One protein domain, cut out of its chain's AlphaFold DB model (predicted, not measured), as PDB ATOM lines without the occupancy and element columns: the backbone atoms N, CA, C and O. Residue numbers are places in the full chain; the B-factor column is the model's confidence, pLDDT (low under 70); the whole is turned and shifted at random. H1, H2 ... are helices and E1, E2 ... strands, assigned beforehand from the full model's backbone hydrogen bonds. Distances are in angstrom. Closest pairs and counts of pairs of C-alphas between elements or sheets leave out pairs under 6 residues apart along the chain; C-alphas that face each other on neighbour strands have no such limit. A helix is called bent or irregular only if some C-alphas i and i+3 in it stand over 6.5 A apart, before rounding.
ATOM      1  N   GLY A  42     -16.927 -10.779  26.567       73.00
ATOM      2  CA  GLY A  42     -16.525 -11.013  27.947       73.00
ATOM      3  C   GLY A  42     -16.241 -12.489  28.248       73.00
ATOM      4  O   GLY A  42     -16.517 -13.366  27.434       73.00
ATOM      5  N   PRO A  43     -15.674 -12.785  29.427       73.88
ATOM      6  CA  PRO A  43     -15.170 -14.122  29.751       73.88
ATOM      7  C   PRO A  43     -16.263 -15.136  30.114       73.88
ATOM      8  O   PRO A  43     -15.964 -16.325  30.242       73.88
ATOM      9  N   TYR A  44     -17.514 -14.698  30.287       75.75
ATOM     10  CA  TYR A  44     -18.608 -15.535  30.771       75.75
ATOM     11  C   TYR A  44     -19.859 -15.432  29.903       75.75
ATOM     12  O   TYR A  44     -20.227 -14.360  29.431       75.75
ATOM     13  N   VAL A  45     -20.558 -16.555  29.768       76.06
ATOM     14  CA  VAL A  45     -21.835 -16.677  29.063       76.06
ATOM     15  C   VAL A  45     -22.902 -17.268  29.971       76.06
ATOM     16  O   VAL A  45     -22.625 -18.008  30.918       76.06
ATOM     17  N   LEU A  46     -24.157 -16.941  29.670       79.25
ATOM     18  CA  LEU A  46     -25.310 -17.522  30.344       79.25
ATOM     19  C   LEU A  46     -25.584 -18.922  29.790       79.25
ATOM     20  O   LEU A  46     -25.598 -19.130  28.575       79.25
ATOM     21  N   ALA A  47     -25.829 -19.874  30.689       81.06
ATOM     22  CA  ALA A  47     -26.133 -21.251  30.334       81.06
ATOM     23  C   ALA A  47     -27.381 -21.771  31.053       81.06
ATOM     24  O   ALA A  47     -27.664 -21.402  32.193       81.06
ATOM     25  N   PHE A  48     -28.098 -22.660  30.377       81.81
ATOM     26  CA  PHE A  48     -29.268 -23.372  30.866       81.81
ATOM     27  C   PHE A  48     -28.938 -24.839  31.095       81.81
ATOM     28  O   PHE A  48     -28.161 -25.451  30.360       81.81
ATOM     29  N   ARG A  49     -29.584 -25.411  32.113       78.19
ATOM     30  CA  ARG A  49     -29.431 -26.820  32.482       78.19
ATOM     31  C   ARG A  49     -29.929 -27.766  31.391       78.19
ATOM     32  O   ARG A  49     -29.394 -28.856  31.254       78.19
ATOM     33  N   ASN A  50     -30.984 -27.386  30.680       79.38
ATOM     34  CA  ASN A  50     -31.606 -28.203  29.647       79.38
ATOM     35  C   ASN A  50     -32.388 -27.327  28.660       79.38
ATOM     36  O   ASN A  50     -32.552 -26.117  28.855       79.38
ATOM     37  N   GLU A  51     -32.853 -27.953  27.586       85.31
ATOM     38  CA  GLU A  51     -33.607 -27.296  26.524       85.31
ATOM     39  C   GLU A  51     -34.957 -26.758  27.022       85.31
ATOM     40  O   GLU A  51     -35.380 -25.671  26.622       85.31
ATOM     41  N   GLU A  52     -35.612 -27.470  27.941       86.44
ATOM     42  CA  GLU A  52     -36.914 -27.083  28.487       86.44
ATOM     43  C   GLU A  52     -36.828 -25.780  29.284       86.44
ATOM     44  O   GLU A  52     -37.640 -24.875  29.078       86.44
ATOM     45  N   THR A  53     -35.822 -25.650  30.154       86.31
ATOM     46  CA  THR A  53     -35.618 -24.432  30.957       86.31
ATOM     47  C   THR A  53     -35.258 -23.239  30.080       86.31
ATOM     48  O   THR A  53     -35.753 -22.139  30.331       86.31
ATOM     49  N   TRP A  54     -34.465 -23.446  29.023       88.19
ATOM     50  CA  TRP A  54     -34.185 -22.405  28.034       88.19
ATOM     51  C   TRP A  54     -35.464 -21.956  27.318       88.19
ATOM     52  O   TRP A  54     -35.773 -20.761  27.301       88.19
ATOM     53  N   ARG A  55     -36.258 -22.904  26.801       89.75
ATOM     54  CA  ARG A  55     -37.503 -22.622  26.071       89.75
ATOM     55  C   ARG A  55     -38.504 -21.874  26.949       89.75
ATOM     56  O   ARG A  55     -39.089 -20.882  26.515       89.75
ATOM     57  N   GLN A  56     -38.679 -22.317  28.195       91.38
ATOM     58  CA  GLN A  56     -39.568 -21.668  29.155       91.38
ATOM     59  C   GLN A  56     -39.103 -20.246  29.480       91.38
ATOM     60  O   GLN A  56     -39.923 -19.326  29.505       91.38
ATOM     61  N   ALA A  57     -37.805 -20.047  29.703       91.19
ATOM     62  CA  ALA A  57     -37.265 -18.729  30.004       91.19
ATOM     63  C   ALA A  57     -37.414 -17.768  28.813       91.19
ATOM     64  O   ALA A  57     -37.856 -16.638  29.009       91.19
ATOM     65  N   TRP A  58     -37.122 -18.215  27.589       91.56
ATOM     66  CA  TRP A  58     -37.294 -17.398  26.384       91.56
ATOM     67  C   TRP A  58     -38.768 -17.052  26.130       91.56
ATOM     68  O   TRP A  58     -39.099 -15.896  25.864       91.56
ATOM     69  N   LYS A  59     -39.684 -18.015  26.304       92.94
ATOM     70  CA  LYS A  59     -41.130 -17.763  26.220       92.94
ATOM     71  C   LYS A  59     -41.593 -16.748  27.271       92.94
ATOM     72  O   LYS A  59     -42.270 -15.784  26.927       92.94
ATOM     73  N   THR A  60     -41.152 -16.916  28.518       94.56
ATOM     74  CA  THR A  60     -41.468 -15.995  29.622       94.56
ATOM     75  C   THR A  60     -40.933 -14.588  29.350       94.56
ATOM     76  O   THR A  60     -41.604 -13.612  29.670       94.56
ATOM     77  N   CYS A  61     -39.740 -14.459  28.753       95.12
ATOM     78  CA  CYS A  61     -39.194 -13.168  28.326       95.12
ATOM     79  C   CYS A  61     -40.142 -12.481  27.340       95.12
ATOM     80  O   CYS A  61     -40.581 -11.361  27.601       95.12
ATOM     81  N   LYS A  62     -40.521 -13.178  26.257       94.62
ATOM     82  CA  LYS A  62     -41.421 -12.626  25.236       94.62
ATOM     83  C   LYS A  62     -42.754 -12.185  25.842       94.62
ATOM     84  O   LYS A  62     -43.202 -11.076  25.581       94.62
ATOM     85  N   GLU A  63     -43.356 -13.021  26.685       94.75
ATOM     86  CA  GLU A  63     -44.628 -12.715  27.349       94.75
ATOM     87  C   GLU A  63     -44.516 -11.511  28.294       94.75
ATOM     88  O   GLU A  63     -45.356 -10.614  28.255       94.75
ATOM     89  N   LYS A  64     -43.462 -11.433  29.113       96.62
ATOM     90  CA  LYS A  64     -43.261 -10.298  30.026       96.62
ATOM     91  C   LYS A  64     -43.025  -8.985  29.284       96.62
ATOM     92  O   LYS A  64     -43.626  -7.977  29.641       96.62
ATOM     93  N   ILE A  65     -42.185  -8.983  28.250       96.75
ATOM     94  CA  ILE A  65     -41.923  -7.763  27.476       96.75
ATOM     95  C   ILE A  65     -43.167  -7.344  26.685       96.75
ATOM     96  O   ILE A  65     -43.514  -6.164  26.685       96.75
ATOM     97  N   ALA A  66     -43.885  -8.294  26.076       95.00
ATOM     98  CA  ALA A  66     -45.126  -7.993  25.366       95.00
ATOM     99  C   ALA A  66     -46.192  -7.416  26.310       95.00
ATOM    100  O   ALA A  66     -46.761  -6.372  26.012       95.00
ATOM    101  N   THR A  67     -46.403  -8.018  27.485       95.06
ATOM    102  CA  THR A  67     -47.387  -7.526  28.471       95.06
ATOM    103  C   THR A  67     -47.040  -6.141  29.017       95.06
ATOM    104  O   THR A  67     -47.930  -5.305  29.174       95.06
ATOM    105  N   GLN A  68     -45.758  -5.856  29.263       96.25
ATOM    106  CA  GLN A  68     -45.310  -4.513  29.649       96.25
ATOM    107  C   GLN A  68     -45.524  -3.497  28.522       96.25
ATOM    108  O   GLN A  68     -46.015  -2.395  28.775       96.25
ATOM    109  N   CYS A  69     -45.213  -3.874  27.281       97.75
ATOM    110  CA  CYS A  69     -45.474  -3.039  26.114       97.75
ATOM    111  C   CYS A  69     -46.971  -2.755  25.948       97.75
ATOM    112  O   CYS A  69     -47.348  -1.602  25.776       97.75
ATOM    113  N   GLU A  70     -47.838  -3.761  26.075       95.69
ATOM    114  CA  GLU A  70     -49.293  -3.592  25.993       95.69
ATOM    115  C   GLU A  70     -49.834  -2.695  27.112       95.69
ATOM    116  O   GLU A  70     -50.733  -1.885  26.880       95.69
ATOM    117  N   ALA A  71     -49.287  -2.798  28.326       96.19
ATOM    118  CA  ALA A  71     -49.627  -1.891  29.417       96.19
ATOM    119  C   ALA A  71     -49.237  -0.439  29.086       96.19
ATOM    120  O   ALA A  71     -50.051   0.468  29.267       96.19
ATOM    121  N   GLY A  72     -48.039  -0.221  28.533       95.38
ATOM    122  CA  GLY A  72     -47.614   1.091  28.037       95.38
ATOM    123  C   GLY A  72     -48.483   1.593  26.879       95.38
ATOM    124  O   GLY A  72     -48.898   2.753  26.867       95.38
ATOM    125  N   ALA A  73     -48.844   0.708  25.950       96.62
ATOM    126  CA  ALA A  73     -49.711   1.016  24.823       96.62
ATOM    127  C   ALA A  73     -51.117   1.414  25.279       96.62
ATOM    128  O   ALA A  73     -51.673   2.354  24.727       96.62
ATOM    129  N   LYS A  74     -51.679   0.799  26.329       96.00
ATOM    130  CA  LYS A  74     -52.965   1.231  26.914       96.00
ATOM    131  C   LYS A  74     -52.943   2.691  27.345       96.00
ATOM    132  O   LYS A  74     -53.898   3.412  27.063       96.00
ATOM    133  N   VAL A  75     -51.858   3.132  27.978       97.38
ATOM    134  CA  VAL A  75     -51.688   4.532  28.389       97.38
ATOM    135  C   VAL A  75     -51.473   5.436  27.170       97.38
ATOM    136  O   VAL A  75     -52.124   6.466  27.039       97.38
ATOM    137  N   GLY A  76     -50.607   5.044  26.233       95.81
ATOM    138  CA  GLY A  76     -50.371   5.826  25.014       95.81
ATOM    139  C   GLY A  76     -51.627   5.974  24.144       95.81
ATOM    140  O   GLY A  76     -51.913   7.058  23.630       95.81
ATOM    141  N   CYS A  77     -52.412   4.905  24.023       96.75
ATOM    142  CA  CYS A  77     -53.662   4.879  23.276       96.75
ATOM    143  C   CYS A  77     -54.754   5.704  23.956       96.75
ATOM    144  O   CYS A  77     -55.491   6.383  23.249       96.75
ATOM    145  N   SER A  78     -54.854   5.708  25.292       96.62
ATOM    146  CA  SER A  78     -55.841   6.549  25.981       96.62
ATOM    147  C   SER A  78     -55.539   8.038  25.801       96.62
ATOM    148  O   SER A  78     -56.446   8.817  25.514       96.62
ATOM    149  N   VAL A  79     -54.264   8.432  25.870       96.44
ATOM    150  CA  VAL A  79     -53.840   9.815  25.595       96.44
ATOM    151  C   VAL A  79     -54.110  10.189  24.138       96.44
ATOM    152  O   VAL A  79     -54.644  11.264  23.864       96.44
ATOM    153  N   SER A  80     -53.779   9.303  23.197       96.12
ATOM    154  CA  SER A  80     -54.000   9.544  21.766       96.12
ATOM    155  C   SER A  80     -55.490   9.669  21.436       96.12
ATOM    156  O   SER A  80     -55.881  10.604  20.741       96.12
ATOM    157  N   ALA A  81     -56.325   8.796  22.005       96.31
ATOM    158  CA  ALA A  81     -57.776   8.847  21.869       96.31
ATOM    159  C   ALA A  81     -58.353  10.147  22.450       96.31
ATOM    160  O   ALA A  81     -59.126  10.833  21.783       96.31
ATOM    161  N   ALA A  82     -57.916  10.547  23.649       94.19
ATOM    162  CA  ALA A  82     -58.350  11.797  24.268       94.19
ATOM    163  C   ALA A  82     -57.983  13.027  23.422       94.19
ATOM    164  O   ALA A  82     -58.763  13.975  23.345       94.19
ATOM    165  N   MET A  83     -56.816  13.019  22.772       93.31
ATOM    166  CA  MET A  83     -56.394  14.095  21.871       93.31
ATOM    167  C   MET A  83     -57.186  14.101  20.559       93.31
ATOM    168  O   MET A  83     -57.566  15.176  20.097       93.31
ATOM    169  N   ALA A  84     -57.460  12.928  19.984       94.31
ATOM    170  CA  ALA A  84     -58.233  12.788  18.749       94.31
ATOM    171  C   ALA A  84     -59.703  13.203  18.928       94.31
ATOM    172  O   ALA A  84     -60.282  13.844  18.054       94.31
ATOM    173  N   CYS A  85     -60.288  12.894  20.087       93.50
ATOM    174  CA  CYS A  85     -61.695  13.147  20.401       93.50
ATOM    175  C   CYS A  85     -61.938  14.455  21.170       93.50
ATOM    176  O   CYS A  85     -63.058  14.730  21.616       93.50
ATOM    177  N   ARG A  86     -60.897  15.277  21.357       89.00
ATOM    178  CA  ARG A  86     -60.995  16.536  22.096       89.00
ATOM    179  C   ARG A  86     -61.909  17.522  21.364       89.00
ATOM    180  O   ARG A  86     -61.678  17.870  20.210       89.00
ATOM    181  N   GLN A  87     -62.897  18.060  22.079       83.00
ATOM    182  CA  GLN A  87     -63.683  19.187  21.579       83.00
ATOM    183  C   GLN A  87     -62.856  20.484  21.610       83.00
ATOM    184  O   GLN A  87     -62.045  20.685  22.527       83.00
ATOM    185  N   PRO A  88     -63.062  21.394  20.643       82.62
ATOM    186  CA  PRO A  88     -62.496  22.731  20.712       82.62
ATOM    187  C   PRO A  88     -62.912  23.424  22.010       82.62
ATOM    188  O   PRO A  88     -64.080  23.393  22.390       82.62
ATOM    189  N   TRP A  89     -61.957  24.074  22.670       79.81
ATOM    190  CA  TRP A  89     -62.171  24.692  23.981       79.81
ATOM    191  C   TRP A  89     -63.292  25.743  23.969       79.81
ATOM    192  O   TRP A  89     -64.020  25.857  24.946       79.81
ATOM    193  N   TRP A  90     -63.475  26.461  22.854       81.00
ATOM    194  CA  TRP A  90     -64.484  27.517  22.717       81.00
ATOM    195  C   TRP A  90     -65.924  27.004  22.832       81.00
ATOM    196  O   TRP A  90     -66.793  27.761  23.257       81.00
ATOM    197  N   LYS A  91     -66.191  25.724  22.528       77.75
ATOM    198  CA  LYS A  91     -67.536  25.142  22.681       77.75
ATOM    199  C   LYS A  91     -68.007  25.141  24.134       77.75
ATOM    200  O   LYS A  91     -69.194  25.291  24.376       77.75
ATOM    201  N   SER A  92     -67.085  25.044  25.090       74.62
ATOM    202  CA  SER A  92     -67.403  25.099  26.521       74.62
ATOM    203  C   SER A  92     -67.774  26.503  27.019       74.62
ATOM    204  O   SER A  92     -68.282  26.622  28.127       74.62
ATOM    205  N   TYR A  93     -67.531  27.558  26.230       75.12
ATOM    206  CA  TYR A  93     -67.787  28.955  26.617       75.12
ATOM    207  C   TYR A  93     -69.041  29.552  25.969       75.12
ATOM    208  O   TYR A  93     -69.452  30.652  26.337       75.12
ATOM    209  N   LEU A  94     -69.653  28.862  25.004       77.44
ATOM    210  CA  LEU A  94     -70.846  29.354  24.324       77.44
ATOM    211  C   LEU A  94     -72.108  28.827  25.035       77.44
ATOM    212  O   LEU A  94     -72.341  27.618  25.039       77.44
ATOM    213  N   PRO A  95     -72.959  29.707  25.603       64.44
ATOM    214  CA  PRO A  95     -74.104  29.312  26.436       64.44
ATOM    215  C   PRO A  95     -75.207  28.554  25.677       64.44
ATOM    216  O   PRO A  95     -76.084  27.957  26.291       64.44
ATOM    217  N   PHE A  96     -75.159  28.558  24.345       67.75
ATOM    218  CA  PHE A  96     -76.098  27.878  23.446       67.75
ATOM    219  C   PHE A  96     -75.568  26.545  22.896       67.75
ATOM    220  O   PHE A  96     -76.338  25.765  22.344       67.75
ATOM    221  N   SER A  97     -74.278  26.249  23.071       62.88
ATOM    222  CA  SER A  97     -73.702  24.927  22.815       62.88
ATOM    223  C   SER A  97     -73.301  24.314  24.150       62.88
ATOM    224  O   SER A  97     -72.122  24.182  24.463       62.88
ATOM    225  N   GLY A  98     -74.297  24.038  24.990       55.31
ATOM    226  CA  GLY A  98     -74.060  23.462  26.306       55.31
ATOM    227  C   GLY A  98     -73.270  22.160  26.194       55.31
ATOM    228  O   GLY A  98     -73.615  21.291  25.394       55.31
ATOM    229  N   SER A  99     -72.244  22.009  27.033       61.25
ATOM    230  CA  SER A  99     -71.607  20.721  27.312       61.25
ATOM    231  C   SER A  99     -72.595  19.840  28.082       61.25
ATOM    232  O   SER A  99     -72.515  19.700  29.304       61.25
ATOM    233  N   GLY A 100     -73.610  19.345  27.380       64.69
ATOM    234  CA  GLY A 100     -74.619  18.451  27.932       64.69
ATOM    235  C   GLY A 100     -74.057  17.051  28.168       64.69
ATOM    236  O   GLY A 100     -72.982  16.695  27.683       64.69
ATOM    237  N   SER A 101     -74.821  16.221  28.877       67.38
ATOM    238  CA  SER A 101     -74.521  14.791  29.042       67.38
ATOM    239  C   SER A 101     -74.335  14.062  27.701       67.38
ATOM    240  O   SER A 101     -73.518  13.148  27.618       67.38
ATOM    241  N   ASP A 102     -75.027  14.504  26.645       76.62
ATOM    242  CA  ASP A 102     -74.899  13.968  25.283       76.62
ATOM    243  C   ASP A 102     -73.501  14.219  24.677       76.62
ATOM    244  O   ASP A 102     -72.885  13.313  24.120       76.62
ATOM    245  N   ASP A 103     -72.918  15.404  24.882       81.12
ATOM    246  CA  ASP A 103     -71.562  15.728  24.410       81.12
ATOM    247  C   ASP A 103     -70.489  14.884  25.118       81.12
ATOM    248  O   ASP A 103     -69.505  14.456  24.503       81.12
ATOM    249  N   GLN A 104     -70.692  14.591  26.406       83.25
ATOM    250  CA  GLN A 104     -69.800  13.717  27.165       83.25
ATOM    251  C   GLN A 104     -69.919  12.257  26.715       83.25
ATOM    252  O   GLN A 104     -68.895  11.593  26.540       83.25
ATOM    253  N   PHE A 105     -71.137  11.774  26.468       89.50
ATOM    254  CA  PHE A 105     -71.371  10.431  25.938       89.50
ATOM    255  C   PHE A 105     -70.733  10.249  24.552       89.50
ATOM    256  O   PHE A 105     -69.987   9.295  24.330       89.50
ATOM    257  N   ARG A 106     -70.927  11.209  23.638       88.50
ATOM    258  CA  ARG A 106     -70.317  11.184  22.294       88.50
ATOM    259  C   ARG A 106     -68.794  11.193  22.344       88.50
ATOM    260  O   ARG A 106     -68.144  10.541  21.525       88.50
ATOM    261  N   ARG A 107     -68.216  11.917  23.304       90.19
ATOM    262  CA  ARG A 107     -66.769  11.917  23.525       90.19
ATOM    263  C   ARG A 107     -66.273  10.563  24.028       90.19
ATOM    264  O   ARG A 107     -65.293  10.068  23.487       90.19
ATOM    265  N   GLN A 108     -66.947   9.961  25.005       93.12
ATOM    266  CA  GLN A 108     -66.587   8.633  25.516       93.12
ATOM    267  C   GLN A 108     -66.681   7.556  24.428       93.12
ATOM    268  O   GLN A 108     -65.790   6.715  24.325       93.12
ATOM    269  N   ASP A 109     -67.711   7.608  23.581       94.94
ATOM    270  CA  ASP A 109     -67.856   6.690  22.446       94.94
ATOM    271  C   ASP A 109     -66.731   6.867  21.406       94.94
ATOM    272  O   ASP A 109     -66.145   5.885  20.942       94.94
ATOM    273  N   CYS A 110     -66.373   8.113  21.079       95.31
ATOM    274  CA  CYS A 110     -65.216   8.408  20.231       95.31
ATOM    275  C   CYS A 110     -63.920   7.858  20.849       95.31
ATOM    276  O   CYS A 110     -63.190   7.114  20.192       95.31
ATOM    277  N   GLU A 111     -63.657   8.167  22.124       96.69
ATOM    278  CA  GLU A 111     -62.444   7.732  22.824       96.69
ATOM    279  C   GLU A 111     -62.364   6.199  22.883       96.69
ATOM    280  O   GLU A 111     -61.300   5.628  22.649       96.69
ATOM    281  N   GLY A 112     -63.491   5.516  23.109       95.69
ATOM    282  CA  GLY A 112     -63.569   4.056  23.109       95.69
ATOM    283  C   GLY A 112     -63.255   3.427  21.747       95.69
ATOM    284  O   GLY A 112     -62.563   2.404  21.686       95.69
ATOM    285  N   ARG A 113     -63.718   4.039  20.648       96.50
ATOM    286  CA  ARG A 113     -63.420   3.580  19.280       96.50
ATOM    287  C   ARG A 113     -61.953   3.788  18.911       96.50
ATOM    288  O   ARG A 113     -61.303   2.835  18.475       96.50
ATOM    289  N   GLU A 114     -61.420   4.983  19.159       96.56
ATOM    290  CA  GLU A 114     -60.011   5.316  18.906       96.56
ATOM    291  C   GLU A 114     -59.067   4.440  19.742       96.56
ATOM    292  O   GLU A 114     -58.108   3.858  19.224       96.56
ATOM    293  N   MET A 115     -59.374   4.256  21.031       95.25
ATOM    294  CA  MET A 115     -58.579   3.414  21.922       95.25
ATOM    295  C   MET A 115     -58.569   1.956  21.455       95.25
ATOM    296  O   MET A 115     -57.508   1.330  21.445       95.25
ATOM    297  N   ARG A 116     -59.716   1.410  21.026       94.31
ATOM    298  CA  ARG A 116     -59.801   0.030  20.523       94.31
ATOM    299  C   ARG A 116     -58.957  -0.161  19.261       94.31
ATOM    300  O   ARG A 116     -58.190  -1.121  19.200       94.31
ATOM    301  N   GLY A 117     -59.064   0.745  18.287       93.06
ATOM    302  CA  GLY A 117     -58.264   0.690  17.057       93.06
ATOM    303  C   GLY A 117     -56.762   0.773  17.339       93.06
ATOM    304  O   GLY A 117     -55.982  -0.051  16.856       93.06
ATOM    305  N   CYS A 118     -56.365   1.708  18.206       96.31
ATOM    306  CA  CYS A 118     -54.980   1.858  18.636       96.31
ATOM    307  C   CYS A 118     -54.451   0.589  19.324       96.31
ATOM    308  O   CYS A 118     -53.397   0.081  18.933       96.31
ATOM    309  N   LEU A 119     -55.200   0.016  20.273       95.19
ATOM    310  CA  LEU A 119     -54.792  -1.195  20.990       95.19
ATOM    311  C   LEU A 119     -54.591  -2.390  20.057       95.19
ATOM    312  O   LEU A 119     -53.562  -3.063  20.153       95.19
ATOM    313  N   LEU A 120     -55.517  -2.614  19.122       93.38
ATOM    314  CA  LEU A 120     -55.399  -3.683  18.127       93.38
ATOM    315  C   LEU A 120     -54.131  -3.527  17.278       93.38
ATOM    316  O   LEU A 120     -53.395  -4.496  17.095       93.38
ATOM    317  N   SER A 121     -53.824  -2.305  16.831       91.50
ATOM    318  CA  SER A 121     -52.599  -2.029  16.065       91.50
ATOM    319  C   SER A 121     -51.318  -2.178  16.900       91.50
ATOM    320  O   SER A 121     -50.271  -2.579  16.386       91.50
ATOM    321  N   SER A 122     -51.390  -1.875  18.199       93.12
ATOM    322  CA  SER A 122     -50.245  -1.938  19.109       93.12
ATOM    323  C   SER A 122     -49.873  -3.367  19.499       93.12
ATOM    324  O   SER A 122     -48.694  -3.649  19.696       93.12
ATOM    325  N   HIS A 123     -50.851  -4.275  19.552       91.56
ATOM    326  CA  HIS A 123     -50.654  -5.656  19.983       91.56
ATOM    327  C   HIS A 123     -49.565  -6.346  19.152       91.56
ATOM    328  O   HIS A 123     -48.568  -6.816  19.695       91.56
ATOM    329  N   GLU A 124     -49.677  -6.331  17.820       91.00
ATOM    330  CA  GLU A 124     -48.665  -6.949  16.958       91.00
ATOM    331  C   GLU A 124     -47.279  -6.303  17.110       91.00
ATOM    332  O   GLU A 124     -46.275  -7.018  17.178       91.00
ATOM    333  N   ARG A 125     -47.222  -4.974  17.247       94.00
ATOM    334  CA  ARG A 125     -45.966  -4.241  17.467       94.00
ATOM    335  C   ARG A 125     -45.303  -4.641  18.781       94.00
ATOM    336  O   ARG A 125     -44.093  -4.844  18.799       94.00
ATOM    337  N   CYS A 126     -46.078  -4.835  19.846       96.06
ATOM    338  CA  CYS A 126     -45.564  -5.304  21.130       96.06
ATOM    339  C   CYS A 126     -44.977  -6.717  21.049       96.06
ATOM    340  O   CYS A 126     -43.928  -6.978  21.640       96.06
ATOM    341  N   PHE A 127     -45.589  -7.616  20.273       92.31
ATOM    342  CA  PHE A 127     -45.012  -8.940  20.028       92.31
ATOM    343  C   PHE A 127     -43.707  -8.880  19.234       92.31
ATOM    344  O   PHE A 127     -42.774  -9.623  19.543       92.31
ATOM    345  N   THR A 128     -43.637  -8.034  18.207       92.94
ATOM    346  CA  THR A 128     -42.413  -7.857  17.413       92.94
ATOM    347  C   THR A 128     -41.299  -7.265  18.268       92.94
ATOM    348  O   THR A 128     -40.213  -7.837  18.325       92.94
ATOM    349  N   PHE A 129     -41.603  -6.222  19.039       95.31
ATOM    350  CA  PHE A 129     -40.669  -5.613  19.982       95.31
ATOM    351  C   PHE A 129     -40.144  -6.623  21.013       95.31
ATOM    352  O   PHE A 129     -38.944  -6.717  21.254       95.31
ATOM    353  N   ALA A 130     -41.023  -7.457  21.577       95.94
ATOM    354  CA  ALA A 130     -40.609  -8.495  22.515       95.94
ATOM    355  C   ALA A 130     -39.609  -9.494  21.903       95.94
ATOM    356  O   ALA A 130     -38.695  -9.948  22.592       95.94
ATOM    357  N   ARG A 131     -39.747  -9.819  20.613       93.50
ATOM    358  CA  ARG A 131     -38.792 -10.678  19.897       93.50
ATOM    359  C   ARG A 131     -37.462  -9.977  19.661       93.50
ATOM    360  O   ARG A 131     -36.431 -10.559  19.969       93.50
ATOM    361  N   GLU A 132     -37.484  -8.730  19.201       94.38
ATOM    362  CA  GLU A 132     -36.269  -7.930  18.984       94.38
ATOM    363  C   GLU A 132     -35.407  -7.825  20.247       94.38
ATOM    364  O   GLU A 132     -34.181  -7.873  20.162       94.38
ATOM    365  N   ILE A 133     -36.039  -7.758  21.422       94.38
ATOM    366  CA  ILE A 133     -35.339  -7.729  22.709       94.38
ATOM    367  C   ILE A 133     -34.887  -9.126  23.156       94.38
ATOM    368  O   ILE A 133     -33.734  -9.312  23.554       94.38
ATOM    369  N   CYS A 134     -35.775 -10.124  23.130       93.00
ATOM    370  CA  CYS A 134     -35.477 -11.436  23.710       93.00
ATOM    371  C   CYS A 134     -34.583 -12.303  22.805       93.00
ATOM    372  O   CYS A 134     -33.710 -13.013  23.304       93.00
ATOM    373  N   ASP A 135     -34.758 -12.267  21.489       91.62
ATOM    374  CA  ASP A 135     -34.044 -13.149  20.561       91.62
ATOM    375  C   ASP A 135     -32.511 -12.987  20.602       91.62
ATOM    376  O   ASP A 135     -31.825 -13.997  20.783       91.62
ATOM    377  N   PRO A 136     -31.913 -11.780  20.522       88.44
ATOM    378  CA  PRO A 136     -30.452 -11.651  20.561       88.44
ATOM    379  C   PRO A 136     -29.860 -12.117  21.896       88.44
ATOM    380  O   PRO A 136     -28.768 -12.691  21.929       88.44
ATOM    381  N   VAL A 137     -30.589 -11.926  22.996       87.62
ATOM    382  CA  VAL A 137     -30.164 -12.358  24.331       87.62
ATOM    383  C   VAL A 137     -30.157 -13.884  24.420       87.62
ATOM    384  O   VAL A 137     -29.159 -14.473  24.834       87.62
ATOM    385  N   TYR A 138     -31.237 -14.539  23.986       88.31
ATOM    386  CA  TYR A 138     -31.397 -15.988  24.120       88.31
ATOM    387  C   TYR A 138     -30.698 -16.807  23.034       88.31
ATOM    388  O   TYR A 138     -30.396 -17.979  23.271       88.31
ATOM    389  N   ALA A 139     -30.387 -16.212  21.881       84.75
ATOM    390  CA  ALA A 139     -29.659 -16.874  20.799       84.75
ATOM    391  C   ALA A 139     -28.197 -17.175  21.161       84.75
ATOM    392  O   ALA A 139     -27.628 -18.139  20.655       84.75
ATOM    393  N   ASN A 140     -27.599 -16.366  22.040       78.19
ATOM    394  CA  ASN A 140     -26.209 -16.512  22.481       78.19
ATOM    395  C   ASN A 140     -26.069 -17.352  23.769       78.19
ATOM    396  O   ASN A 140     -24.973 -17.467  24.316       78.19
ATOM    397  N   MET A 141     -27.165 -17.919  24.283       82.12
ATOM    398  CA  MET A 141     -27.154 -18.708  25.517       82.12
ATOM    399  C   MET A 141     -26.787 -20.167  25.253       82.12
ATOM    400  O   MET A 141     -27.164 -20.761  24.242       82.12
ATOM    401  N   ARG A 142     -26.073 -20.767  26.202       79.12
ATOM    402  CA  ARG A 142     -25.660 -22.171  26.144       79.12
ATOM    403  C   ARG A 142     -26.709 -23.088  26.757       79.12
ATOM    404  O   ARG A 142     -27.382 -22.713  27.712       79.12
ATOM    405  N   ILE A 143     -26.809 -24.310  26.247       78.38
ATOM    406  CA  ILE A 143     -27.662 -25.360  26.814       78.38
ATOM    407  C   ILE A 143     -26.769 -26.568  27.093       78.38
ATOM    408  O   ILE A 143     -25.972 -26.961  26.237       78.38
ATOM    409  N   ALA A 144     -26.844 -27.127  28.301       71.38
ATOM    410  CA  ALA A 144     -26.095 -28.336  28.624       71.38
ATOM    411  C   ALA A 144     -26.631 -29.530  27.817       71.38
ATOM    412  O   ALA A 144     -27.842 -29.713  27.684       71.38
ATOM    413  N   VAL A 145     -25.723 -30.340  27.268       64.62
ATOM    414  CA  VAL A 145     -26.090 -31.542  26.510       64.62
ATOM    415  C   VAL A 145     -26.607 -32.623  27.474       64.62
ATOM    416  O   VAL A 145     -25.934 -32.915  28.469       64.62
ATOM    417  N   PRO A 146     -27.783 -33.224  27.211       52.00
ATOM    418  CA  PRO A 146     -28.331 -34.289  28.048       52.00
ATOM    419  C   PRO A 146     -27.409 -35.520  28.058       52.00
ATOM    420  O   PRO A 146     -26.907 -35.934  27.017       52.00
ATOM    421  N   GLY A 147     -27.190 -36.099  29.244       51.25
ATOM    422  CA  GLY A 147     -26.342 -37.286  29.451       51.25
ATOM    423  C   GLY A 147     -24.969 -37.011  30.073       51.25
ATOM    424  O   GLY A 147     -24.260 -37.950  30.421       51.25
ATOM    425  N   ALA A 148     -24.596 -35.745  30.269       47.00
ATOM    426  CA  ALA A 148     -23.394 -35.389  31.012       47.00
ATOM    427  C   ALA A 148     -23.729 -35.127  32.497       47.00
ATOM    428  O   ALA A 148     -24.656 -34.359  32.781       47.00
ATOM    429  N   PRO A 149     -23.014 -35.747  33.453       39.44
ATOM    430  CA  PRO A 149     -23.278 -35.557  34.875       39.44
ATOM    431  C   PRO A 149     -23.042 -34.097  35.284       39.44
ATOM    432  O   PRO A 149     -22.032 -33.488  34.937       39.44
ATOM    433  N   ARG A 190     -20.035 -30.478  27.423       48.94
ATOM    434  CA  ARG A 190     -19.978 -29.793  26.121       48.94
ATOM    435  C   ARG A 190     -21.306 -29.061  25.948       48.94
ATOM    436  O   ARG A 190     -22.348 -29.687  25.820       48.94
ATOM    437  N   THR A 191     -21.271 -27.745  26.064       52.59
ATOM    438  CA  THR A 191     -22.431 -26.890  25.881       52.59
ATOM    439  C   THR A 191     -22.428 -26.564  24.407       52.59
ATOM    440  O   THR A 191     -21.429 -26.072  23.885       52.59
ATOM    441  N   THR A 192     -23.494 -26.917  23.705       60.91
ATOM    442  CA  THR A 192     -23.604 -26.612  22.280       60.91
ATOM    443  C   THR A 192     -24.423 -25.339  22.103       60.91
ATOM    444  O   THR A 192     -25.322 -25.038  22.895       60.91
ATOM    445  N   PHE A 193     -24.130 -24.581  21.047       60.31
ATOM    446  CA  PHE A 193     -24.889 -23.391  20.637       60.31
ATOM    447  C   PHE A 193     -26.241 -23.748  19.995       60.31
ATOM    448  O   PHE A 193     -26.675 -23.143  19.017       60.31
ATOM    449  N   ARG A 194     -26.950 -24.736  20.551       66.38
ATOM    450  CA  ARG A 194     -28.218 -25.224  19.996       66.38
ATOM    451  C   ARG A 194     -29.361 -24.215  20.140       66.38
ATOM    452  O   ARG A 194     -30.367 -24.326  19.448       66.38
ATOM    453  N   ALA A 195     -29.213 -23.209  21.005       69.50
ATOM    454  CA  ALA A 195     -30.235 -22.191  21.247       69.50
ATOM    455  C   ALA A 195     -30.674 -21.465  19.965       69.50
ATOM    456  O   ALA A 195     -31.862 -21.209  19.780       69.50
ATOM    457  N   ARG A 196     -29.745 -21.188  19.039       73.50
ATOM    458  CA  ARG A 196     -30.064 -20.515  17.770       73.50
ATOM    459  C   ARG A 196     -30.923 -21.382  16.849       73.50
ATOM    460  O   ARG A 196     -31.883 -20.889  16.263       73.50
ATOM    461  N   GLU A 197     -30.608 -22.670  16.751       77.62
ATOM    462  CA  GLU A 197     -31.379 -23.638  15.959       77.62
ATOM    463  C   GLU A 197     -32.774 -23.854  16.556       77.62
ATOM    464  O   GLU A 197     -33.784 -23.823  15.849       77.62
ATOM    465  N   LEU A 198     -32.845 -23.997  17.881       80.06
ATOM    466  CA  LEU A 198     -34.104 -24.152  18.605       80.06
ATOM    467  C   LEU A 198     -35.005 -22.925  18.447       80.06
ATOM    468  O   LEU A 198     -36.210 -23.065  18.250       80.06
ATOM    469  N   MET A 199     -34.426 -21.726  18.456       81.19
ATOM    470  CA  MET A 199     -35.163 -20.483  18.240       81.19
ATOM    471  C   MET A 199     -35.800 -20.422  16.847       81.19
ATOM    472  O   MET A 199     -36.953 -20.013  16.718       81.19
ATOM    473  N   GLN A 200     -35.099 -20.880  15.803       80.69
ATOM    474  CA  GLN A 200     -35.673 -20.958  14.453       80.69
ATOM    475  C   GLN A 200     -36.867 -21.920  14.394       80.69
ATOM    476  O   GLN A 200     -37.885 -21.604  13.769       80.69
ATOM    477  N   HIS A 201     -36.768 -23.071  15.067       80.19
ATOM    478  CA  HIS A 201     -37.871 -24.025  15.151       80.19
ATOM    479  C   HIS A 201     -39.092 -23.404  15.840       80.19
ATOM    480  O   HIS A 201     -40.207 -23.452  15.316       80.19
ATOM    481  N   GLU A 202     -38.882 -22.756  16.980       83.06
ATOM    482  CA  GLU A 202     -39.959 -22.119  17.731       83.06
ATOM    483  C   GLU A 202     -40.596 -20.940  16.984       83.06
ATOM    484  O   GLU A 202     -41.817 -20.806  16.988       83.06
ATOM    485  N   HIS A 203     -39.814 -20.124  16.267       82.50
ATOM    486  CA  HIS A 203     -40.358 -19.075  15.397       82.50
ATOM    487  C   HIS A 203     -41.316 -19.632  14.347       82.50
ATOM    488  O   HIS A 203     -42.374 -19.052  14.099       82.50
ATOM    489  N   ARG A 204     -40.975 -20.778  13.751       77.25
ATOM    490  CA  ARG A 204     -41.835 -21.443  12.770       77.25
ATOM    491  C   ARG A 204     -43.127 -21.962  13.415       77.25
ATOM    492  O   ARG A 204     -44.189 -21.871  12.796       77.25
ATOM    493  N   VAL A 205     -43.058 -22.477  14.644       80.81
ATOM    494  CA  VAL A 205     -44.236 -22.934  15.405       80.81
ATOM    495  C   VAL A 205     -45.141 -21.761  15.794       80.81
ATOM    496  O   VAL A 205     -46.348 -21.827  15.555       80.81
ATOM    497  N   ASP A 206     -44.576 -20.681  16.335       78.88
ATOM    498  CA  ASP A 206     -45.312 -19.467  16.711       78.88
ATOM    499  C   ASP A 206     -46.004 -18.835  15.494       78.88
ATOM    500  O   ASP A 206     -47.181 -18.479  15.563       78.88
ATOM    501  N   PHE A 207     -45.309 -18.761  14.355       77.88
ATOM    502  CA  PHE A 207     -45.872 -18.257  13.103       77.88
ATOM    503  C   PHE A 207     -47.080 -19.082  12.638       77.88
ATOM    504  O   PHE A 207     -48.134 -18.523  12.335       77.88
ATOM    505  N   ARG A 208     -46.973 -20.420  12.651       76.06
ATOM    506  CA  ARG A 208     -48.085 -21.316  12.284       76.06
ATOM    507  C   ARG A 208     -49.289 -21.162  13.212       76.06
ATOM    508  O   ARG A 208     -50.416 -21.097  12.728       76.06
ATOM    509  N   LYS A 209     -49.061 -21.074  14.527       80.38
ATOM    510  CA  LYS A 209     -50.134 -20.839  15.510       80.38
ATOM    511  C   LYS A 209     -50.835 -19.506  15.268       80.38
ATOM    512  O   LYS A 209     -52.058 -19.440  15.350       80.38
ATOM    513  N   ARG A 210     -50.068 -18.462  14.940       73.19
ATOM    514  CA  ARG A 210     -50.610 -17.133  14.650       73.19
ATOM    515  C   ARG A 210     -51.471 -17.144  13.388       73.19
ATOM    516  O   ARG A 210     -52.594 -16.660  13.448       73.19
ATOM    517  N   ILE A 211     -51.003 -17.750  12.292       71.94
ATOM    518  CA  ILE A 211     -51.823 -17.913  11.079       71.94
ATOM    519  C   ILE A 211     -53.128 -18.636  11.416       71.94
ATOM    520  O   ILE A 211     -54.192 -18.117  11.108       71.94
ATOM    521  N   ALA A 212     -53.058 -19.773  12.115       73.31
ATOM    522  CA  ALA A 212     -54.242 -20.555  12.468       73.31
ATOM    523  C   ALA A 212     -55.262 -19.775  13.324       73.31
ATOM    524  O   ALA A 212     -56.467 -19.976  13.170       73.31
ATOM    525  N   TYR A 213     -54.797 -18.883  14.208       69.94
ATOM    526  CA  TYR A 213     -55.658 -18.005  15.007       69.94
ATOM    527  C   TYR A 213     -56.423 -16.998  14.135       69.94
ATOM    528  O   TYR A 213     -57.633 -16.850  14.298       69.94
ATOM    529  N   TRP A 214     -55.744 -16.357  13.178       55.50
ATOM    530  CA  TRP A 214     -56.348 -15.351  12.295       55.50
ATOM    531  C   TRP A 214     -57.190 -15.948  11.162       55.50
ATOM    532  O   TRP A 214     -58.178 -15.345  10.758       55.50
ATOM    533  N   THR A 215     -56.855 -17.145  10.674       65.31
ATOM    534  CA  THR A 215     -57.657 -17.858   9.663       65.31
ATOM    535  C   THR A 215     -58.860 -18.584  10.267       65.31
ATOM    536  O   THR A 215     -59.628 -19.215   9.543       65.31
ATOM    537  N   SER A 216     -59.028 -18.547  11.594       61.09
ATOM    538  CA  SER A 216     -60.169 -19.174  12.250       61.09
ATOM    539  C   SER A 216     -61.448 -18.369  11.964       61.09
ATOM    540  O   SER A 216     -61.468 -17.162  12.218       61.09
ATOM    541  N   PRO A 217     -62.554 -19.004  11.520       51.00
ATOM    542  CA  PRO A 217     -63.805 -18.319  11.161       51.00
ATOM    543  C   PRO A 217     -64.407 -17.436  12.265       51.00
ATOM    544  O   PRO A 217     -65.268 -16.603  11.995       51.00
TER     545      PRO A 217
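What this domain is: This is residues 42 to 149 and 190 to 217 of the 280 residues of an uncharacterized protein of Physcomitrium patens (UniProt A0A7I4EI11). Two long helices, H1 and H3, run side by side in opposite ways as a long stalk, with the short H2 in the turn at one end. At the other end H4 leaves the stalk as an arm, making a V with H3, and residues 204 to 217 stick out. The printed part has 136 residues, with four named helices and one strand in the order H1, H2, H3, E1, H4, and is mostly helix. It is extended, with a radius of gyration of the C-alphas of 23.5 A, and flat, spanning 83 by 42 by 18 A.

Where its parts are: H1, residues 51 to 84, begins at C-alpha (-33.607, -27.296, 26.524) and is 47.7 A long. H2 is residues 89 to 93. H3, residues 101 to 139, is 55.5 A long, with a kink of 31 degrees near residue 122; it is only just irregular, C-alphas 133 and 136 being 6.6 A apart. E1 is residues 142 to 144. H4, residues 194 to 214, is 30.8 A long and ends at C-alpha (-56.348, -15.351, 12.295).

How they stand to each other: H1 and H3 touch at a shallow tilt of 29 degrees, opposite ways; their closest C-alphas, of Ala 81 and Glu 111, are 4.9 A apart. H2 touches no helix. H4 touches H3 with residues 195 to 199 alone, the closest C-alphas being those of Ala 139 and Arg 196, 4.8 A. E1 pairs with no named strand; residues 47 to 48 pair with its residues 142 to 143, parallel. Every O i to N i+4 pair is within hydrogen-bond range in H1 and H4, against 31 of 35 in H3 and 0 of 1 in H2, where 2 of 2 O i to N i+3 pairs are.

The domain as a whole: The farthest C-alphas, of Phe 96 and Pro 149, are 83.3 A apart. Residues 150 to 189 are not printed; C-alphas 149 and 190 are 11.0 A apart across the cut. Of the links printed whole, none is long. The model's pLDDT is under 70 in residues 95 to 101, 145 to 149, 190 to 195 and 213 to 217.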